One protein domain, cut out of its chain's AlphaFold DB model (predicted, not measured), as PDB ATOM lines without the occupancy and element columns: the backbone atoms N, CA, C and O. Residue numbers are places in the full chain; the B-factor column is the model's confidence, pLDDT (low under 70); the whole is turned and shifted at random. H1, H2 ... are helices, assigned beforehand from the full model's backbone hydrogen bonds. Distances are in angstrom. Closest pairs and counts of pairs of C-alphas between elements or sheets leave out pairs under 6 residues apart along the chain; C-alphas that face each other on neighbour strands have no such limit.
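This is residues 48 to 97 of the 349 residues of an uncharacterized protein of Anabarilius grahami (UniProt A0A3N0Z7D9). Two helices, H3 and H1, make a V: they meet near their first residues, Phe 81 and Asp 53, and spread from there. The short helix H2 sits close to H1, and residues 89 to 94, of which 89 to 92 belong to H3, stick out from the body. The printed part has 50 residues, with three named helices in the order H1, H2, H3 and no named strand; its class is all helix. It is compact, with a radius of gyration of the C-alphas of 10.7 A, yet elongated in outline, spanning 33 by 19 by 18 A.

Begin with the longest helix, H3, residues 81 to 92. Look next at H1, residues 53 to 62, which H3 touches with residues 81 to 84 alone. Their closest C-alphas, those of Asp 53 and Phe 81, are 5.7 A apart. The two helices run the same way at a steep tilt of 37 degrees, only just past shallow, and their centres are 12.6 A apart. Now turn to H2, residues 70 to 75, which is close to H1 but not clearly touching it. Their closest C-alphas, those of Asp 58 and Met 73, are 8.0 A apart. H1 and H2 run opposite ways, also at a steep tilt of 37 degrees, only just past shallow. H2 and H3 follow each other in the chain but are apart. Along the backbone of H1, H2 and H3, every O i to N i+4 pair is within hydrogen-bond range.

Find C-alpha 81 at (2.765, -27.787, -35.654); from there H3 runs 16.5 A to C-alpha 92 at (3.957, -40.274, -46.379). For H1, start at C-alpha 53, printed at (2.454, -22.135, -35.550), and go to C-alpha 62, 14.2 A away. H2 is the shortest, with six residues from Gln 70 to Phe 75 and 8.8 A between its first and last C-alphas.

The two C-alphas farthest apart are those of Arg 48 and Arg 97, the first and last printed residues, at 34.7 A. The printed part has no cut. Between H1 and H2 you will find a short link of 7 residues, and between H2 and H3 a tight link of 5 residues. Read the B-factor column for the model's confidence: the mean pLDDT of the printed part is 94.4, and no printed residue is under 70.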
ATOM      1  N   ARG A  48      12.790 -22.025 -28.834       92.19
ATOM      2  CA  ARG A  48      13.552 -20.870 -28.329       92.19
ATOM      3  C   ARG A  48      13.111 -19.521 -28.899       92.19
ATOM      4  O   ARG A  48      13.529 -18.492 -28.379       92.19
ATOM      5  N   PHE A  49      12.347 -19.529 -29.989       92.31
ATOM      6  CA  PHE A  49      11.995 -18.338 -30.764       92.31
ATOM      7  C   PHE A  49      10.510 -17.957 -30.653       92.31
ATOM      8  O   PHE A  49      10.119 -16.939 -31.216       92.31
ATOM      9  N   SER A  50       9.694 -18.757 -29.952       91.50
ATOM     10  CA  SER A  50       8.260 -18.509 -29.704       91.50
ATOM     11  C   SER A  50       7.457 -18.109 -30.954       91.50
ATOM     12  O   SER A  50       6.580 -17.247 -30.896       91.50
ATOM     13  N   LEU A  51       7.783 -18.708 -32.104       93.94
ATOM     14  CA  LEU A  51       7.153 -18.387 -33.384       93.94
ATOM     15  C   LEU A  51       5.697 -18.887 -33.423       93.94
ATOM     16  O   LEU A  51       5.442 -19.999 -32.961       93.94
ATOM     17  N   PRO A  52       4.756 -18.136 -34.030       95.31
ATOM     18  CA  PRO A  52       3.405 -18.632 -34.274       95.31
ATOM     19  C   PRO A  52       3.417 -19.893 -35.144       95.31
ATOM     20  O   PRO A  52       4.172 -19.964 -36.118       95.31
ATOM     21  N   ASP A  53       2.523 -20.843 -34.854       95.31
ATOM     22  CA  ASP A  53       2.454 -22.135 -35.550       95.31
ATOM     23  C   ASP A  53       2.364 -22.004 -37.080       95.31
ATOM     24  O   ASP A  53       2.928 -22.833 -37.784       95.31
ATOM     25  N   ALA A  54       1.744 -20.944 -37.615       95.12
ATOM     26  CA  ALA A  54       1.733 -20.678 -39.055       95.12
ATOM     27  C   ALA A  54       3.148 -20.505 -39.636       95.12
ATOM     28  O   ALA A  54       3.588 -21.319 -40.447       95.12
ATOM     29  N   VAL A  55       3.896 -19.519 -39.127       95.50
ATOM     30  CA  VAL A  55       5.293 -19.253 -39.510       95.50
ATOM     31  C   VAL A  55       6.164 -20.491 -39.275       95.50
ATOM     32  O   VAL A  55       7.042 -20.811 -40.075       95.50
ATOM     33  N   LEU A  56       5.904 -21.220 -38.188       95.88
ATOM     34  CA  LEU A  56       6.657 -22.414 -37.830       95.88
ATOM     35  C   LEU A  56       6.444 -23.575 -38.817       95.88
ATOM     36  O   LEU A  56       7.416 -24.234 -39.193       95.88
ATOM     37  N   ARG A  57       5.203 -23.816 -39.264       96.44
ATOM     38  CA  ARG A  57       4.890 -24.805 -40.312       96.44
ATOM     39  C   ARG A  57       5.478 -24.399 -41.658       96.44
ATOM     40  O   ARG A  57       6.010 -25.268 -42.344       96.44
ATOM     41  N   ASP A  58       5.424 -23.119 -42.019       96.25
ATOM     42  CA  ASP A  58       5.964 -22.629 -43.292       96.25
ATOM     43  C   ASP A  58       7.483 -22.823 -43.356       96.25
ATOM     44  O   ASP A  58       7.994 -23.389 -44.327       96.25
ATOM     45  N   ILE A  59       8.211 -22.455 -42.293       96.69
ATOM     46  CA  ILE A  59       9.651 -22.731 -42.179       96.69
ATOM     47  C   ILE A  59       9.905 -24.246 -42.190       96.69
ATOM     48  O   ILE A  59      10.804 -24.700 -42.896       96.69
ATOM     49  N   PHE A  60       9.116 -25.048 -41.464       97.25
ATOM     50  CA  PHE A  60       9.283 -26.505 -41.461       97.25
ATOM     51  C   PHE A  60       9.101 -27.111 -42.857       97.25
ATOM     52  O   PHE A  60       9.903 -27.956 -43.255       97.25
ATOM     53  N   ASN A  61       8.109 -26.639 -43.621       97.31
ATOM     54  CA  ASN A  61       7.824 -27.092 -44.981       97.31
ATOM     55  C   ASN A  61       9.016 -26.846 -45.924       97.31
ATOM     56  O   ASN A  61       9.438 -27.760 -46.629       97.31
ATOM     57  N   HIS A  62       9.634 -25.661 -45.857       96.50
ATOM     58  CA  HIS A  62      10.859 -25.325 -46.605       96.50
ATOM     59  C   HIS A  62      12.087 -26.170 -46.208       96.50
ATOM     60  O   HIS A  62      13.098 -26.178 -46.919       96.50
ATOM     61  N   CYS A  63      12.018 -26.871 -45.076       97.00
ATOM     62  CA  CYS A  63      13.083 -27.720 -44.556       97.00
ATOM     63  C   CYS A  63      12.865 -29.224 -44.824       97.00
ATOM     64  O   CYS A  63      13.771 -30.018 -44.543       97.00
ATOM     65  N   LEU A  64      11.710 -29.625 -45.370       96.94
ATOM     66  CA  LEU A  64      11.438 -30.993 -45.827       96.94
ATOM     67  C   LEU A  64      12.229 -31.329 -47.103       96.94
ATOM     68  O   LEU A  64      12.573 -30.448 -47.887       96.94
ATOM     69  N   ASP A  65      12.477 -32.620 -47.341       96.00
ATOM     70  CA  ASP A  65      13.086 -33.080 -48.603       96.00
ATOM     71  C   ASP A  65      12.077 -33.078 -49.770       96.00
ATOM     72  O   ASP A  65      12.466 -33.029 -50.934       96.00
ATOM     73  N   VAL A  66      10.778 -33.125 -49.452       95.06
ATOM     74  CA  VAL A  66       9.659 -32.970 -50.392       95.06
ATOM     75  C   VAL A  66       8.657 -31.994 -49.760       95.06
ATOM     76  O   VAL A  66       7.835 -32.429 -48.945       95.06
ATOM     77  N   PRO A  67       8.735 -30.685 -50.064       95.81
ATOM     78  CA  PRO A  67       7.805 -29.695 -49.531       95.81
ATOM     79  C   PRO A  67       6.386 -29.904 -50.079       95.81
ATOM     80  O   PRO A  67       6.177 -30.461 -51.162       95.81
ATOM     81  N   LEU A  68       5.398 -29.439 -49.324       95.69
ATOM     82  CA  LEU A  68       3.998 -29.405 -49.729       95.69
ATOM     83  C   LEU A  68       3.738 -28.223 -50.671       95.69
ATOM     84  O   LEU A  68       4.295 -27.143 -50.450       95.69
ATOM     85  N   PRO A  69       2.879 -28.404 -51.692       95.19
ATOM     86  CA  PRO A  69       2.443 -27.317 -52.556       95.19
ATOM     87  C   PRO A  69       1.541 -26.340 -51.791       95.19
ATOM     88  O   PRO A  69       0.874 -26.712 -50.826       95.19
ATOM     89  N   GLN A  70       1.481 -25.094 -52.261       92.75
ATOM     90  CA  GLN A  70       0.801 -23.996 -51.567       92.75
ATOM     91  C   GLN A  70      -0.678 -24.287 -51.239       92.75
ATOM     92  O   GLN A  70      -1.102 -24.070 -50.110       92.75
ATOM     93  N   TRP A  71      -1.434 -24.879 -52.172       93.44
ATOM     94  CA  TRP A  71      -2.845 -25.247 -51.958       93.44
ATOM     95  C   TRP A  71      -3.044 -26.278 -50.829       93.44
ATOM     96  O   TRP A  71      -4.092 -26.322 -50.187       93.44
ATOM     97  N   GLU A  72      -2.039 -27.115 -50.566       94.75
ATOM     98  CA  GLU A  72      -2.077 -28.106 -49.488       94.75
ATOM     99  C   GLU A  72      -1.663 -27.475 -48.151       94.75
ATOM    100  O   GLU A  72      -2.251 -27.792 -47.118       94.75
ATOM    101  N   MET A  73      -0.722 -26.520 -48.181       95.25
ATOM    102  CA  MET A  73      -0.377 -25.667 -47.034       95.25
ATOM    103  C   MET A  73      -1.562 -24.805 -46.572       95.25
ATOM    104  O   MET A  73      -1.760 -24.638 -45.369       95.25
ATOM    105  N   GLU A  74      -2.389 -24.323 -47.503       93.38
ATOM    106  CA  GLU A  74      -3.653 -23.635 -47.210       93.38
ATOM    107  C   GLU A  74      -4.662 -24.570 -46.524       93.38
ATOM    108  O   GLU A  74      -5.196 -24.228 -45.468       93.38
ATOM    109  N   PHE A  75      -4.861 -25.787 -47.050       91.94
ATOM    110  CA  PHE A  75      -5.764 -26.784 -46.454       91.94
ATOM    111  C   PHE A  75      -5.375 -27.164 -45.012       91.94
ATOM    112  O   PHE A  75      -6.241 -27.318 -44.150       91.94
ATOM    113  N   VAL A  76      -4.075 -27.277 -44.718       94.88
ATOM    114  CA  VAL A  76      -3.560 -27.556 -43.361       94.88
ATOM    115  C   VAL A  76      -3.268 -26.292 -42.537       94.88
ATOM    116  O   VAL A  76      -2.738 -26.394 -41.426       94.88
ATOM    117  N   GLY A  77      -3.645 -25.106 -43.029       92.81
ATOM    118  CA  GLY A  77      -3.316 -23.803 -42.437       92.81
ATOM    119  C   GLY A  77      -3.825 -23.586 -41.002       92.81
ATOM    120  O   GLY A  77      -3.272 -22.768 -40.263       92.81
ATOM    121  N   ASN A  78      -4.818 -24.370 -40.579       94.38
ATOM    122  CA  ASN A  78      -5.417 -24.324 -39.242       94.38
ATOM    123  C   ASN A  78      -4.867 -25.395 -38.273       94.38
ATOM    124  O   ASN A  78      -5.298 -25.458 -37.124       94.38
ATOM    125  N   LEU A  79      -3.937 -26.259 -38.703       95.38
ATOM    126  CA  LEU A  79      -3.352 -27.292 -37.838       95.38
ATOM    127  C   LEU A  79      -2.250 -26.719 -36.940       95.38
ATOM    128  O   LEU A  79      -1.435 -25.919 -37.392       95.38
ATOM    129  N   SER A  80      -2.140 -27.197 -35.698       96.50
ATOM    130  CA  SER A  80      -0.934 -26.958 -34.896       96.50
ATOM    131  C   SER A  80       0.298 -27.630 -35.520       96.50
ATOM    132  O   SER A  80       0.163 -28.576 -36.303       96.50
ATOM    133  N   PHE A  81       1.510 -27.211 -35.153       96.75
ATOM    134  CA  PHE A  81       2.765 -27.787 -35.654       96.75
ATOM    135  C   PHE A  81       2.831 -29.318 -35.481       96.75
ATOM    136  O   PHE A  81       3.296 -30.040 -36.371       96.75
ATOM    137  N   TRP A  82       2.330 -29.833 -34.357       97.06
ATOM    138  CA  TRP A  82       2.290 -31.271 -34.085       97.06
ATOM    139  C   TRP A  82       1.208 -31.995 -34.897       97.06
ATOM    140  O   TRP A  82       1.470 -33.081 -35.414       97.06
ATOM    141  N   ASN A  83       0.043 -31.374 -35.106       96.81
ATOM    142  CA  ASN A  83      -0.996 -31.921 -35.983       96.81
ATOM    143  C   ASN A  83      -0.542 -31.931 -37.454       96.81
ATOM    144  O   ASN A  83      -0.774 -32.913 -38.156       96.81
ATOM    145  N   PHE A  84       0.178 -30.898 -37.899       97.25
ATOM    146  CA  PHE A  84       0.834 -30.844 -39.206       97.25
ATOM    147  C   PHE A  84       1.921 -31.921 -39.344       97.25
ATOM    148  O   PHE A  84       1.935 -32.672 -40.316       97.25
ATOM    149  N   SER A  85       2.772 -32.092 -38.331       96.75
ATOM    150  CA  SER A  85       3.774 -33.168 -38.298       96.75
ATOM    151  C   SER A  85       3.147 -34.568 -38.390       96.75
ATOM    152  O   SER A  85       3.695 -35.448 -39.058       96.75
ATOM    153  N   ASN A  86       1.981 -34.776 -37.771       96.38
ATOM    154  CA  ASN A  86       1.220 -36.020 -37.888       96.38
ATOM    155  C   ASN A  86       0.576 -36.179 -39.280       96.38
ATOM    156  O   ASN A  86       0.678 -37.246 -39.880       96.38
ATOM    157  N   TYR A  87      -0.009 -35.114 -39.838       96.25
ATOM    158  CA  TYR A  87      -0.528 -35.089 -41.212       96.25
ATOM    159  C   TYR A  87       0.546 -35.522 -42.224       96.25
ATOM    160  O   TYR A  87       0.309 -36.417 -43.033       96.25
ATOM    161  N   LEU A  88       1.759 -34.971 -42.123       95.75
ATOM    162  CA  LEU A  88       2.894 -35.320 -42.984       95.75
ATOM    163  C   LEU A  88       3.308 -36.799 -42.865       95.75
ATOM    164  O   LEU A  88       3.652 -37.428 -43.868       95.75
ATOM    165  N   TYR A  89       3.254 -37.370 -41.659       94.94
ATOM    166  CA  TYR A  89       3.511 -38.794 -41.422       94.94
ATOM    167  C   TYR A  89       2.435 -39.683 -42.072       94.94
ATOM    168  O   TYR A  89       2.763 -40.612 -42.811       94.94
ATOM    169  N   LEU A  90       1.154 -39.359 -41.875       94.81
ATOM    170  CA  LEU A  90       0.025 -40.090 -42.463       94.81
ATOM    171  C   LEU A  90      -0.006 -39.977 -44.002       94.81
ATOM    172  O   LEU A  90      -0.265 -40.972 -44.682       94.81
ATOM    173  N   ARG A  91       0.333 -38.801 -44.554       93.56
ATOM    174  CA  ARG A  91       0.519 -38.550 -45.995       93.56
ATOM    175  C   ARG A  91       1.636 -39.420 -46.571       93.56
ATOM    176  O   ARG A  91       1.409 -40.120 -47.554       93.56
ATOM    177  N   LYS A  92       2.820 -39.438 -45.940       91.19
ATOM    178  CA  LYS A  92       3.957 -40.274 -46.379       91.19
ATOM    179  C   LYS A  92       3.620 -41.771 -46.366       91.19
ATOM    180  O   LYS A  92       4.110 -42.506 -47.218       91.19
ATOM    181  N   ASN A  93       2.768 -42.202 -45.440       92.31
ATOM    182  CA  ASN A  93       2.328 -43.591 -45.310       92.31
ATOM    183  C   ASN A  93       1.094 -43.935 -46.174       92.31
ATOM    184  O   ASN A  93       0.519 -45.007 -46.002       92.31
ATOM    185  N   GLY A  94       0.652 -43.038 -47.067       90.00
ATOM    186  CA  GLY A  94      -0.477 -43.269 -47.979       90.00
ATOM    187  C   GLY A  94      -1.860 -43.334 -47.313       90.00
ATOM    188  O   GLY A  94      -2.835 -43.676 -47.978       90.00
ATOM    189  N   GLN A  95      -1.968 -43.005 -46.022       89.44
ATOM    190  CA  GLN A  95      -3.229 -43.080 -45.269       89.44
ATOM    191  C   GLN A  95      -4.150 -41.881 -45.541       89.44
ATOM    192  O   GLN A  95      -5.357 -41.967 -45.326       89.44
ATOM    193  N   ILE A  96      -3.599 -40.771 -46.043       86.31
ATOM    194  CA  ILE A  96      -4.371 -39.609 -46.491       86.31
ATOM    195  C   ILE A  96      -4.575 -39.701 -48.002       86.31
ATOM    196  O   ILE A  96      -3.635 -39.523 -48.777       86.31
ATOM    197  N   ARG A  97      -5.827 -39.905 -48.428       78.44
ATOM    198  CA  ARG A  97      -6.242 -39.572 -49.794       78.44
ATOM    199  C   ARG A  97      -6.362 -38.056 -49.899       78.44
ATOM    200  O   ARG A  97      -7.304 -37.468 -49.376       78.44
TER     201      ARG A  97